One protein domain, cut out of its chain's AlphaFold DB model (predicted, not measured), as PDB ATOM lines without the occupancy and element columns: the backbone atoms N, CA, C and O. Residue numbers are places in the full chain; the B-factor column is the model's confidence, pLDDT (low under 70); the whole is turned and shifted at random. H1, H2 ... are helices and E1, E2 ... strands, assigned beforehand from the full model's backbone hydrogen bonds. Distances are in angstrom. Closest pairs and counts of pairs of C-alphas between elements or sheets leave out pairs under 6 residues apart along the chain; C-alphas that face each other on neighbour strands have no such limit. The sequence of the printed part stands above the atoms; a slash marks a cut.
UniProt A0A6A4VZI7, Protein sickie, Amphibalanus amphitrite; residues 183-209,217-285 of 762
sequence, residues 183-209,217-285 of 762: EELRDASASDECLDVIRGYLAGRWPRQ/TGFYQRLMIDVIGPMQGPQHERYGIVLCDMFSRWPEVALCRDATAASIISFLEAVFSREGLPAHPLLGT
ATOM      1  N   GLU A 183     -48.461   6.257 -14.601       70.19
ATOM      2  CA  GLU A 183     -49.731   5.666 -14.171       70.19
ATOM      3  C   GLU A 183     -49.527   4.423 -13.282       70.19
ATOM      4  O   GLU A 183     -49.987   4.421 -12.144       70.19
ATOM      5  N   GLU A 184     -48.739   3.422 -13.703       75.00
ATOM      6  CA  GLU A 184     -48.397   2.260 -12.856       75.00
ATOM      7  C   GLU A 184     -47.655   2.658 -11.571       75.00
ATOM      8  O   GLU A 184     -47.893   2.084 -10.509       75.00
ATOM      9  N   LEU A 185     -46.759   3.648 -11.641       75.56
ATOM     10  CA  LEU A 185     -46.028   4.167 -10.483       75.56
ATOM     11  C   LEU A 185     -46.959   4.928  -9.532       75.56
ATOM     12  O   LEU A 185     -46.815   4.830  -8.313       75.56
ATOM     13  N   ARG A 186     -47.928   5.670 -10.077       78.19
ATOM     14  CA  ARG A 186     -48.967   6.345  -9.299       78.19
ATOM     15  C   ARG A 186     -49.847   5.332  -8.577       78.19
ATOM     16  O   ARG A 186     -49.988   5.464  -7.362       78.19
ATOM     17  N   ASP A 187     -50.355   4.325  -9.284       80.88
ATOM     18  CA  ASP A 187     -51.199   3.261  -8.730       80.88
ATOM     19  C   ASP A 187     -50.449   2.429  -7.683       80.88
ATOM     20  O   ASP A 187     -50.961   2.218  -6.582       80.88
ATOM     21  N   ALA A 188     -49.196   2.047  -7.953       79.56
ATOM     22  CA  ALA A 188     -48.342   1.390  -6.968       79.56
ATOM     23  C   ALA A 188     -48.179   2.261  -5.708       79.56
ATOM     24  O   ALA A 188     -48.411   1.782  -4.596       79.56
ATOM     25  N   SER A 189     -47.900   3.560  -5.871       83.00
ATOM     26  CA  SER A 189     -47.762   4.501  -4.750       83.00
ATOM     27  C   SER A 189     -49.070   4.834  -4.021       83.00
ATOM     28  O   SER A 189     -49.008   5.382  -2.924       83.00
ATOM     29  N   ALA A 190     -50.231   4.544  -4.617       82.00
ATOM     30  CA  ALA A 190     -51.557   4.672  -4.004       82.00
ATOM     31  C   ALA A 190     -52.037   3.355  -3.360       82.00
ATOM     32  O   ALA A 190     -52.972   3.354  -2.564       82.00
ATOM     33  N   SER A 191     -51.388   2.231  -3.683       81.38
ATOM     34  CA  SER A 191     -51.572   0.937  -3.010       81.38
ATOM     35  C   SER A 191     -50.641   0.735  -1.803       81.38
ATOM     36  O   SER A 191     -50.838  -0.183  -1.006       81.38
ATOM     37  N   ASP A 192     -49.624   1.588  -1.653       85.25
ATOM     38  CA  ASP A 192     -48.631   1.517  -0.582       85.25
ATOM     39  C   ASP A 192     -49.154   2.183   0.705       85.25
ATOM     40  O   ASP A 192     -49.010   3.390   0.923       85.25
ATOM     41  N   GLU A 193     -49.754   1.374   1.588       85.44
ATOM     42  CA  GLU A 193     -50.270   1.823   2.894       85.44
ATOM     43  C   GLU A 193     -49.226   2.588   3.731       85.44
ATOM     44  O   GLU A 193     -49.593   3.406   4.580       85.44
ATOM     45  N   CYS A 194     -47.929   2.325   3.537       82.50
ATOM     46  CA  CYS A 194     -46.870   2.962   4.310       82.50
ATOM     47  C   CYS A 194     -46.627   4.402   3.839       82.50
ATOM     48  O   CYS A 194     -46.579   5.322   4.664       82.50
ATOM     49  N   LEU A 195     -46.576   4.614   2.520       85.38
ATOM     50  CA  LEU A 195     -46.493   5.953   1.935       85.38
ATOM     51  C   LEU A 195     -47.689   6.817   2.302       85.38
ATOM     52  O   LEU A 195     -47.498   7.960   2.708       85.38
ATOM     53  N   ASP A 196     -48.910   6.295   2.219       84.81
ATOM     54  CA  ASP A 196     -50.103   7.100   2.490       84.81
ATOM     55  C   ASP A 196     -50.256   7.489   3.971       84.81
ATOM     56  O   ASP A 196     -50.760   8.579   4.280       84.81
ATOM     57  N   VAL A 197     -49.729   6.675   4.894       84.69
ATOM     58  CA  VAL A 197     -49.571   7.051   6.309       84.69
ATOM     59  C   VAL A 197     -48.541   8.176   6.471       84.69
ATOM     60  O   VAL A 197     -48.843   9.172   7.133       84.69
ATOM     61  N   ILE A 198     -47.361   8.074   5.844       85.38
ATOM     62  CA  ILE A 198     -46.298   9.094   5.950       85.38
ATOM     63  C   ILE A 198     -46.724  10.412   5.286       85.38
ATOM     64  O   ILE A 198     -46.666  11.467   5.920       85.38
ATOM     65  N   ARG A 199     -47.245  10.365   4.054       87.50
ATOM     66  CA  ARG A 199     -47.855  11.507   3.355       87.50
ATOM     67  C   ARG A 199     -48.975  12.129   4.192       87.50
ATOM     68  O   ARG A 199     -49.089  13.350   4.249       87.50
ATOM     69  N   GLY A 200     -49.779  11.318   4.886       82.88
ATOM     70  CA  GLY A 200     -50.820  11.796   5.800       82.88
ATOM     71  C   GLY A 200     -50.290  12.513   7.042       82.88
ATOM     72  O   GLY A 200     -50.870  13.522   7.452       82.88
ATOM     73  N   TYR A 201     -49.177  12.044   7.608       83.06
ATOM     74  CA  TYR A 201     -48.478  12.726   8.697       83.06
ATOM     75  C   TYR A 201     -47.916  14.080   8.243       83.06
ATOM     76  O   TYR A 201     -48.231  15.121   8.828       83.06
ATOM     77  N   LEU A 202     -47.174  14.087   7.131       83.56
ATOM     78  CA  LEU A 202     -46.592  15.294   6.540       83.56
ATOM     79  C   LEU A 202     -47.667  16.325   6.166       83.56
ATOM     80  O   LEU A 202     -47.538  17.496   6.523       83.56
ATOM     81  N   ALA A 203     -48.781  15.890   5.567       83.62
ATOM     82  CA  ALA A 203     -49.932  16.733   5.233       83.62
ATOM     83  C   ALA A 203     -50.715  17.270   6.452       83.62
ATOM     84  O   ALA A 203     -51.714  17.962   6.275       83.62
ATOM     85  N   GLY A 204     -50.307  16.955   7.688       74.12
ATOM     86  CA  GLY A 204     -50.950  17.479   8.895       74.12
ATOM     87  C   GLY A 204     -52.333  16.888   9.178       74.12
ATOM     88  O   GLY A 204     -53.087  17.471   9.949       74.12
ATOM     89  N   ARG A 205     -52.661  15.710   8.616       59.84
ATOM     90  CA  ARG A 205     -53.905  14.973   8.931       59.84
ATOM     91  C   ARG A 205     -53.899  14.344  10.334       59.84
ATOM     92  O   ARG A 205     -54.863  13.696  10.725       59.84
ATOM     93  N   TRP A 206     -52.819  14.548  11.089       57.38
ATOM     94  CA  TRP A 206     -52.639  14.140  12.479       57.38
ATOM     95  C   TRP A 206     -52.529  15.384  13.372       57.38
ATOM     96  O   TRP A 206     -51.926  16.375  12.948       57.38
ATOM     97  N   PRO A 207     -53.078  15.363  14.602       55.44
ATOM     98  CA  PRO A 207     -53.057  16.519  15.494       55.44
ATOM     99  C   PRO A 207     -51.615  16.883  15.871       55.44
ATOM    100  O   PRO A 207     -50.971  16.183  16.648       55.44
ATOM    101  N   ARG A 208     -51.111  18.002  15.335       53.59
ATOM    102  CA  ARG A 208     -49.734  18.487  15.547       53.59
ATOM    103  C   ARG A 208     -49.510  19.131  16.927       53.59
ATOM    104  O   ARG A 208     -48.783  20.115  17.042       53.59
ATOM    105  N   GLN A 209     -50.144  18.609  17.974       54.00
ATOM    106  CA  GLN A 209     -50.047  19.155  19.324       54.00
ATOM    107  C   GLN A 209     -49.034  18.347  20.141       54.00
ATOM    108  O   GLN A 209     -49.275  17.193  20.493       54.00
ATOM    109  N   THR A 217     -38.247  18.035  32.220       61.81
ATOM    110  CA  THR A 217     -36.984  17.313  32.430       61.81
ATOM    111  C   THR A 217     -37.027  15.926  31.786       61.81
ATOM    112  O   THR A 217     -37.636  15.004  32.332       61.81
ATOM    113  N   GLY A 218     -36.372  15.786  30.634       66.69
ATOM    114  CA  GLY A 218     -36.357  14.564  29.824       66.69
ATOM    115  C   GLY A 218     -36.653  14.811  28.343       66.69
ATOM    116  O   GLY A 218     -36.214  14.015  27.512       66.69
ATOM    117  N   PHE A 219     -37.327  15.918  28.003       71.06
ATOM    118  CA  PHE A 219     -37.651  16.276  26.621       71.06
ATOM    119  C   PHE A 219     -36.396  16.317  25.738       71.06
ATOM    120  O   PHE A 219     -35.378  16.900  26.116       71.06
ATOM    121  N   TYR A 220     -36.470  15.667  24.574       71.69
ATOM    122  CA  TYR A 220     -35.421  15.642  23.547       71.69
ATOM    123  C   TYR A 220     -34.048  15.068  23.976       71.69
ATOM    124  O   TYR A 220     -33.075  15.117  23.224       71.69
ATOM    125  N   GLN A 221     -33.938  14.467  25.168       77.94
ATOM    126  CA  GLN A 221     -32.662  13.954  25.690       77.94
ATOM    127  C   GLN A 221     -32.237  12.609  25.085       77.94
ATOM    128  O   GLN A 221     -31.050  12.281  25.105       77.94
ATOM    129  N   ARG A 222     -33.186  11.808  24.581       79.25
ATOM    130  CA  ARG A 222     -32.933  10.490  23.973       79.25
ATOM    131  C   ARG A 222     -33.789  10.316  22.735       79.25
ATOM    132  O   ARG A 222     -35.008  10.236  22.844       79.25
ATOM    133  N   LEU A 223     -33.142  10.180  21.587       82.69
ATOM    134  CA  LEU A 223     -33.820  10.027  20.307       82.69
ATOM    135  C   LEU A 223     -33.511   8.654  19.696       82.69
ATOM    136  O   LEU A 223     -32.388   8.147  19.792       82.69
ATOM    137  N   MET A 224     -34.521   8.071  19.065       82.94
ATOM    138  CA  MET A 224     -34.435   6.860  18.250       82.94
ATOM    139  C   MET A 224     -34.572   7.261  16.784       82.94
ATOM    140  O   MET A 224     -35.490   8.010  16.462       82.94
ATOM    141  N   ILE A 225     -33.703   6.749  15.911       87.00
ATOM    142  CA  ILE A 225     -33.822   6.935  14.459       87.00
ATOM    143  C   ILE A 225     -34.030   5.590  13.760       87.00
ATOM    144  O   ILE A 225     -33.376   4.604  14.101       87.00
ATOM    145  N   ASP A 226     -34.933   5.570  12.783       86.44
ATOM    146  CA  ASP A 226     -35.238   4.424  11.925       86.44
ATOM    147  C   ASP A 226     -35.397   4.874  10.460       86.44
ATOM    148  O   ASP A 226     -35.629   6.057  10.185       86.44
ATOM    149  N   VAL A 227     -35.255   3.943   9.510       88.56
ATOM    150  CA  VAL A 227     -35.384   4.218   8.069       88.56
ATOM    151  C   VAL A 227     -36.290   3.182   7.410       88.56
ATOM    152  O   VAL A 227     -35.971   2.001   7.325       88.56
ATOM    153  N   ILE A 228     -37.422   3.663   6.908       84.31
ATOM    154  CA  ILE A 228     -38.497   2.883   6.301       84.31
ATOM    155  C   ILE A 228     -38.307   2.844   4.779       84.31
ATOM    156  O   ILE A 228     -38.084   3.880   4.155       84.31
ATOM    157  N   GLY A 229     -38.429   1.662   4.171       85.62
ATOM    158  CA  GLY A 229     -38.437   1.472   2.716       85.62
ATOM    159  C   GLY A 229     -37.706   0.200   2.257       85.62
ATOM    160  O   GLY A 229     -37.299  -0.604   3.097       85.62
ATOM    161  N   PRO A 230     -37.518   0.004   0.937       85.75
ATOM    162  CA  PRO A 230     -37.959   0.889  -0.140       85.75
ATOM    163  C   PRO A 230     -39.481   0.838  -0.349       85.75
ATOM    164  O   PRO A 230     -40.061  -0.240  -0.434       85.75
ATOM    165  N   MET A 231     -40.112   2.006  -0.459       86.06
ATOM    166  CA  MET A 231     -41.547   2.157  -0.732       86.06
ATOM    167  C   MET A 231     -41.814   2.345  -2.234       86.06
ATOM    168  O   MET A 231     -40.920   2.711  -3.002       86.06
ATOM    169  N   GLN A 232     -43.054   2.115  -2.667       83.50
ATOM    170  CA  GLN A 232     -43.455   2.066  -4.085       83.50
ATOM    171  C   GLN A 232     -43.741   3.452  -4.701       83.50
ATOM    172  O   GLN A 232     -44.533   3.586  -5.630       83.50
ATOM    173  N   GLY A 233     -43.108   4.498  -4.168       80.75
ATOM    174  CA  GLY A 233     -43.354   5.890  -4.536       80.75
ATOM    175  C   GLY A 233     -42.465   6.426  -5.664       80.75
ATOM    176  O   GLY A 233     -41.518   5.755  -6.098       80.75
ATOM    177  N   PRO A 234     -42.719   7.680  -6.092       82.81
ATOM    178  CA  PRO A 234     -41.794   8.472  -6.903       82.81
ATOM    179  C   PRO A 234     -40.370   8.435  -6.344       82.81
ATOM    180  O   PRO A 234     -40.183   8.271  -5.140       82.81
ATOM    181  N   GLN A 235     -39.349   8.648  -7.186       82.31
ATOM    182  CA  GLN A 235     -37.952   8.469  -6.755       82.31
ATOM    183  C   GLN A 235     -37.592   9.230  -5.468       82.31
ATOM    184  O   GLN A 235     -36.816   8.708  -4.685       82.31
ATOM    185  N   HIS A 236     -38.157  10.416  -5.222       85.12
ATOM    186  CA  HIS A 236     -37.885  11.227  -4.028       85.12
ATOM    187  C   HIS A 236     -38.624  10.775  -2.748       85.12
ATOM    188  O   HIS A 236     -38.297  11.268  -1.674       85.12
ATOM    189  N   GLU A 237     -39.569   9.833  -2.846       88.31
ATOM    190  CA  GLU A 237     -40.326   9.247  -1.725       88.31
ATOM    191  C   GLU A 237     -39.967   7.766  -1.482       88.31
ATOM    192  O   GLU A 237     -40.718   7.026  -0.853       88.31
ATOM    193  N   ARG A 238     -38.832   7.289  -2.007       85.50
ATOM    194  CA  ARG A 238     -38.450   5.866  -1.946       85.50
ATOM    195  C   ARG A 238     -38.127   5.377  -0.538       85.50
ATOM    196  O   ARG A 238     -38.288   4.185  -0.280       85.50
ATOM    197  N   TYR A 239     -37.696   6.260   0.358       89.62
ATOM    198  CA  TYR A 239     -37.456   5.959   1.766       89.62
ATOM    199  C   TYR A 239     -38.059   7.045   2.666       89.62
ATOM    200  O   TYR A 239     -38.259   8.182   2.242       89.62
ATOM    201  N   GLY A 240     -38.342   6.692   3.918       88.75
ATOM    202  CA  GLY A 240     -38.798   7.606   4.961       88.75
ATOM    203  C   GLY A 240     -37.897   7.512   6.186       88.75
ATOM    204  O   GLY A 240     -37.768   6.441   6.772       88.75
ATOM    205  N   ILE A 241     -37.277   8.618   6.585       91.00
ATOM    206  CA  ILE A 241     -36.496   8.711   7.822       91.00
ATOM    207  C   ILE A 241     -37.452   9.108   8.949       91.00
ATOM    208  O   ILE A 241     -38.210  10.068   8.801       91.00
ATOM    209  N   VAL A 242     -37.409   8.387  10.071       89.00
ATOM    210  CA  VAL A 242     -38.236   8.645  11.258       89.00
ATOM    211  C   VAL A 242     -37.333   8.855  12.469       89.00
ATOM    212  O   VAL A 242     -36.512   7.998  12.786       89.00
ATOM    213  N   LEU A 243     -37.503   9.977  13.166       88.00
ATOM    214  CA  LEU A 243     -36.794  10.329  14.395       88.00
ATOM    215  C   LEU A 243     -37.808  10.533  15.526       88.00
ATOM    216  O   LEU A 243     -38.571  11.494  15.513       88.00
ATOM    217  N   CYS A 244     -37.809   9.645  16.514       84.81
ATOM    218  CA  CYS A 244     -38.716   9.706  17.660       84.81
ATOM    219  C   CYS A 244     -37.986  10.189  18.916       84.81
ATOM    220  O   CYS A 244     -37.005   9.564  19.330       84.81
ATOM    221  N   ASP A 245     -38.510  11.218  19.589       83.56
ATOM    222  CA  ASP A 245     -38.131  11.495  20.980       83.56
ATOM    223  C   ASP A 245     -38.715  10.416  21.900       83.56
ATOM    224  O   ASP A 245     -39.922  10.159  21.920       83.56
ATOM    225  N   MET A 246     -37.857   9.772  22.685       79.31
ATOM    226  CA  MET A 246     -38.253   8.697  23.590       79.31
ATOM    227  C   MET A 246     -39.032   9.198  24.812       79.31
ATOM    228  O   MET A 246     -39.725   8.388  25.430       79.31
ATOM    229  N   PHE A 247     -38.943  10.492  25.146       76.19
ATOM    230  CA  PHE A 247     -39.697  11.106  26.240       76.19
ATOM    231  C   PHE A 247     -41.109  11.517  25.801       76.19
ATOM    232  O   PHE A 247     -42.086  10.924  26.253       76.19
ATOM    233  N   SER A 248     -41.231  12.478  24.879       74.31
ATOM    234  CA  SER A 248     -42.534  12.970  24.396       74.31
ATOM    235  C   SER A 248     -43.258  12.009  23.447       74.31
ATOM    236  O   SER A 248     -44.433  12.219  23.153       74.31
ATOM    237  N   ARG A 249     -42.576  10.960  22.959       75.88
ATOM    238  CA  ARG A 249     -43.060  10.016  21.929       75.88
ATOM    239  C   ARG A 249     -43.380  10.671  20.580       75.88
ATOM    240  O   ARG A 249     -44.006  10.036  19.734       75.88
ATOM    241  N   TRP A 250     -42.929  11.907  20.376       77.81
ATOM    242  CA  TRP A 250     -43.147  12.688  19.167       77.81
ATOM    243  C   TRP A 250     -42.258  12.207  18.003       77.81
ATOM    244  O   TRP A 250     -41.037  12.143  18.186       77.81
ATOM    245  N   PRO A 251     -42.827  11.895  16.821       83.19
ATOM    246  CA  PRO A 251     -42.071  11.559  15.621       83.19
ATOM    247  C   PRO A 251     -41.848  12.787  14.718       83.19
ATOM    248  O   PRO A 251     -42.789  13.436  14.263       83.19
ATOM    249  N   GLU A 252     -40.599  13.064  14.374       85.50
ATOM    250  CA  GLU A 252     -40.229  13.864  13.204       85.50
ATOM    251  C   GLU A 252     -40.006  12.908  12.021       85.50
ATOM    252  O   GLU A 252     -39.390  11.853  12.184       85.50
ATOM    253  N   VAL A 253     -40.523  13.241  10.836       89.25
ATOM    254  CA  VAL A 253     -40.492  12.353   9.660       89.25
ATOM    255  C   VAL A 253     -40.113  13.147   8.415       89.25
ATOM    256  O   VAL A 253     -40.600  14.262   8.231       89.25
ATOM    257  N   ALA A 254     -39.294  12.565   7.540       89.31
ATOM    258  CA  ALA A 254     -38.997  13.104   6.213       89.31
ATOM    259  C   ALA A 254     -38.946  11.990   5.159       89.31
ATOM    260  O   ALA A 254     -38.439  10.903   5.426       89.31
ATOM    261  N   LEU A 255     -39.440  12.274   3.954       91.00
ATOM    262  CA  LEU A 255     -39.271  11.408   2.784       91.00
ATOM    263  C   LEU A 255     -37.962  11.757   2.063       91.00
ATOM    264  O   LEU A 255     -37.595  12.931   1.972       91.00
ATOM    265  N   CYS A 256     -37.248  10.749   1.566       89.38
ATOM    266  CA  CYS A 256     -36.001  10.926   0.829       89.38
ATOM    267  C   CYS A 256     -35.829   9.912  -0.312       89.38
ATOM    268  O   CYS A 256     -36.451   8.847  -0.357       89.38
ATOM    269  N   ARG A 257     -34.934  10.256  -1.250       86.81
ATOM    270  CA  ARG A 257     -34.608   9.419  -2.413       86.81
ATOM    271  C   ARG A 257     -33.850   8.148  -2.046       86.81
ATOM    272  O   ARG A 257     -34.126   7.081  -2.582       86.81
ATOM    273  N   ASP A 258     -32.901   8.278  -1.126       83.94
ATOM    274  CA  ASP A 258     -31.915   7.255  -0.808       83.94
ATOM    275  C   ASP A 258     -31.627   7.255   0.701       83.94
ATOM    276  O   ASP A 258     -31.523   8.312   1.327       83.94
ATOM    277  N   ALA A 259     -31.420   6.074   1.283       84.94
ATOM    278  CA  ALA A 259     -31.067   5.889   2.693       84.94
ATOM    279  C   ALA A 259     -29.578   6.201   2.996       84.94
ATOM    280  O   ALA A 259     -28.909   5.462   3.719       84.94
ATOM    281  N   THR A 260     -29.013   7.260   2.399       87.44
ATOM    282  CA  THR A 260     -27.586   7.594   2.568       87.44
ATOM    283  C   THR A 260     -27.310   8.354   3.862       87.44
ATOM    284  O   THR A 260     -28.150   9.108   4.354       87.44
ATOM    285  N   ALA A 261     -26.077   8.240   4.366       83.19
ATOM    286  CA  ALA A 261     -25.612   9.032   5.500       83.19
ATOM    287  C   ALA A 261     -25.764  10.547   5.264       83.19
ATOM    288  O   ALA A 261     -26.159  11.252   6.182       83.19
ATOM    289  N   ALA A 262     -25.530  11.046   4.044       83.62
ATOM    290  CA  ALA A 262     -25.695  12.466   3.719       83.62
ATOM    291  C   ALA A 262     -27.162  12.926   3.819       83.62
ATOM    292  O   ALA A 262     -27.446  13.970   4.400       83.62
ATOM    293  N   SER A 263     -28.103  12.117   3.316       86.69
ATOM    294  CA  SER A 263     -29.545  12.380   3.429       86.69
ATOM    295  C   SER A 263     -30.014  12.373   4.888       86.69
ATOM    296  O   SER A 263     -30.795  13.231   5.292       86.69
ATOM    297  N   ILE A 264     -29.496  11.439   5.692       87.56
ATOM    298  CA  ILE A 264     -29.798  11.327   7.125       87.56
ATOM    299  C   ILE A 264     -29.205  12.501   7.915       87.56
ATOM    300  O   ILE A 264     -29.903  13.082   8.740       87.56
ATOM    301  N   ILE A 265     -27.955  12.891   7.643       87.06
ATOM    302  CA  ILE A 265     -27.298  14.040   8.286       87.06
ATOM    303  C   ILE A 265     -28.064  15.331   7.988       87.06
ATOM    304  O   ILE A 265     -28.422  16.030   8.927       87.06
ATOM    305  N   SER A 266     -28.412  15.601   6.726       88.62
ATOM    306  CA  SER A 266     -29.141  16.823   6.354       88.62
ATOM    307  C   SER A 266     -30.522  16.924   7.025       88.62
ATOM    308  O   SER A 266     -30.918  17.999   7.476       88.62
ATOM    309  N   PHE A 267     -31.236  15.801   7.171       88.94
ATOM    310  CA  PHE A 267     -32.471  15.746   7.958       88.94
ATOM    311  C   PHE A 267     -32.219  16.023   9.450       88.94
ATOM    312  O   PHE A 267     -32.919  16.839  10.049       88.94
ATOM    313  N   LEU A 268     -31.202  15.396  10.050       87.81
ATOM    314  CA  LEU A 268     -30.850  15.613  11.455       87.81
ATOM    315  C   LEU A 268     -30.418  17.061  11.732       87.81
ATOM    316  O   LEU A 268     -30.841  17.630  12.733       87.81
ATOM    317  N   GLU A 269     -29.658  17.692  10.839       87.38
ATOM    318  CA  GLU A 269     -29.284  19.110  10.914       87.38
ATOM    319  C   GLU A 269     -30.520  20.024  10.869       87.38
ATOM    320  O   GLU A 269     -30.651  20.933  11.692       87.38
ATOM    321  N   ALA A 270     -31.470  19.753   9.968       86.94
ATOM    322  CA  ALA A 270     -32.720  20.509   9.842       86.94
ATOM    323  C   ALA A 270     -33.661  20.366  11.059       86.94
ATOM    324  O   ALA A 270     -34.492  21.245  11.300       86.94
ATOM    325  N   VAL A 271     -33.538  19.288  11.842       84.69
ATOM    326  CA  VAL A 271     -34.291  19.112  13.094       84.69
ATOM    327  C   VAL A 271     -33.511  19.661  14.299       84.69
ATOM    328  O   VAL A 271     -34.068  20.422  15.088       84.69
ATOM    329  N   PHE A 272     -32.217  19.362  14.446       85.62
ATOM    330  CA  PHE A 272     -31.397  19.832  15.577       85.62
ATOM    331  C   PHE A 272     -31.179  21.350  15.584       85.62
ATOM    332  O   PHE A 272     -31.066  21.941  16.655       85.62
ATOM    333  N   SER A 273     -31.187  22.007  14.421       82.88
ATOM    334  CA  SER A 273     -31.183  23.477  14.336       82.88
ATOM    335  C   SER A 273     -32.457  24.133  14.890       82.88
ATOM    336  O   SER A 273     -32.440  25.324  15.196       82.88
ATOM    337  N   ARG A 274     -33.544  23.366  15.061       81.12
ATOM    338  CA  ARG A 274     -34.825  23.822  15.621       81.12
ATOM    339  C   ARG A 274     -35.038  23.385  17.071       81.12
ATOM    340  O   ARG A 274     -35.497  24.182  17.880       81.12
ATOM    341  N   GLU A 275     -34.725  22.130  17.388       74.75
ATOM    342  CA  GLU A 275     -34.995  21.515  18.701       74.75
ATOM    343  C   GLU A 275     -33.783  21.545  19.656       74.75
ATOM    344  O   GLU A 275     -33.927  21.310  20.855       74.75
ATOM    345  N   GLY A 276     -32.583  21.828  19.139       75.94
ATOM    346  CA  GLY A 276     -31.314  21.697  19.857       75.94
ATOM    347  C   GLY A 276     -30.649  20.322  19.691       75.94
ATOM    348  O   GLY A 276     -31.160  19.420  19.022       75.94
ATOM    349  N   LEU A 277     -29.471  20.169  20.301       74.75
ATOM    350  CA  LEU A 277     -28.718  18.909  20.307       74.75
ATOM    351  C   LEU A 277     -29.199  17.983  21.442       74.75
ATOM    352  O   LEU A 277     -29.377  18.456  22.567       74.75
ATOM    353  N   PRO A 278     -29.362  16.669  21.198       77.94
ATOM    354  CA  PRO A 278     -29.761  15.722  22.234       77.94
ATOM    355  C   PRO A 278     -28.645  15.488  23.262       77.94
ATOM    356  O   PRO A 278     -27.461  15.436  22.930       77.94
ATOM    357  N   ALA A 279     -29.031  15.268  24.522       69.75
ATOM    358  CA  ALA A 279     -28.099  15.018  25.629       69.75
ATOM    359  C   ALA A 279     -27.397  13.642  25.573       69.75
ATOM    360  O   ALA A 279     -26.431  13.403  26.299       69.75
ATOM    361  N   HIS A 280     -27.875  12.727  24.725       68.56
ATOM    362  CA  HIS A 280     -27.288  11.410  24.498       68.56
ATOM    363  C   HIS A 280     -27.137  11.111  22.994       68.56
ATOM    364  O   HIS A 280     -27.944  11.594  22.196       68.56
ATOM    365  N   PRO A 281     -26.165  10.263  22.595       63.53
ATOM    366  CA  PRO A 281     -26.051   9.772  21.223       63.53
ATOM    367  C   PRO A 281     -27.325   9.068  20.730       63.53
ATOM    368  O   PRO A 281     -28.031   8.423  21.509       63.53
ATOM    369  N   LEU A 282     -27.579   9.155  19.423       62.84
ATOM    370  CA  LEU A 282     -28.711   8.496  18.766       62.84
ATOM    371  C   LEU A 282     -28.639   6.970  18.915       62.84
ATOM    372  O   LEU A 282     -27.602   6.361  18.648       62.84
ATOM    373  N   LEU A 283     -29.764   6.344  19.272       58.41
ATOM    374  CA  LEU A 283     -29.904   4.888  19.225       58.41
ATOM    375  C   LEU A 283     -30.459   4.456  17.862       58.41
ATOM    376  O   LEU A 283     -31.597   4.783  17.523       58.41
ATOM    377  N   GLY A 284     -29.655   3.700  17.109       43.47
ATOM    378  CA  GLY A 284     -30.034   3.072  15.839       43.47
ATOM    379  C   GLY A 284     -30.200   1.549  15.947       43.47
ATOM    380  O   GLY A 284     -29.543   0.881  16.749       43.47
ATOM    381  N   THR A 285     -31.075   0.987  15.116       41.81
ATOM    382  CA  THR A 285     -31.504  -0.422  15.117       41.81
ATOM    383  C   THR A 285     -30.643  -1.318  14.212       41.81
ATOM    384  O   THR A 285     -30.958  -1.605  13.060       41.81
TER     385      THR A 285
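Overview. This is residues 183 to 209 and 217 to 285 of the 762 residues of the protein "Protein sickie" of Amphibalanus amphitrite (UniProt A0A6A4VZI7). A small antiparallel sheet of three strands has H2 slanting over one face, while H3 grazes the sheet and H1 lies beyond H2, off the sheet, at one end of an elongated outline. You find 96 printed residues with three named helices and three named strands, in the order H1 H2 E1 E2 E3 H3; the class is mixed and the sheet order is E1 E2 E3. The whole is compact, with a radius of gyration of the C-alphas of 14.3 A and spans of 49 by 30 by 23 A.

Arrangement. Start at H1, residues 183 to 191, close but not clearly touching H2, residues 193 to 202: their closest C-alphas, of Ser 189 and Leu 195, are 7.0 A apart. E1, residues 223 to 228, E2, residues 239 to 245, and E3, residues 251 to 256, form a meander, each strand the antiparallel neighbour of the one before. H2 is on this sheet at a height of 9.7 A, two layers with the helix on one face; its closest C-alphas to E3 are those of Leu 202 and Val 253, 7.5 A. Within hydrogen-bond range look for N 226 and O 242, 2.9 A, in the hairpin E1 and E2, and N 241 and O 254, 2.8 A, in the hairpin E2 and E3. H3, residues 261 to 275, only grazes the sheet with residues 263 to 271; the closest C-alphas of E3 and H3, of Cys 256 and Ser 263, are 7.1 A apart. H1 and H2 have every O i to N i+4 pair within hydrogen-bond range, H3 10 of 11.

Along the chain. Find C-alpha 183, where H1 begins, at (-49.731, 5.666, -14.171). E2 runs 20.0 A from C-alpha 239 at (-37.456, 5.959, 1.766), and H3 runs 20.4 A to C-alpha 275 at (-34.995, 21.515, 18.701).

Size, cuts and confidence. Residues 210 to 216 are not printed; C-alphas 209 and 217 are 18.6 A apart. Of the links printed whole, none is long. In this model, pLDDT is under 70 at residues 205 to 209, 217 to 218 and 279 to 285.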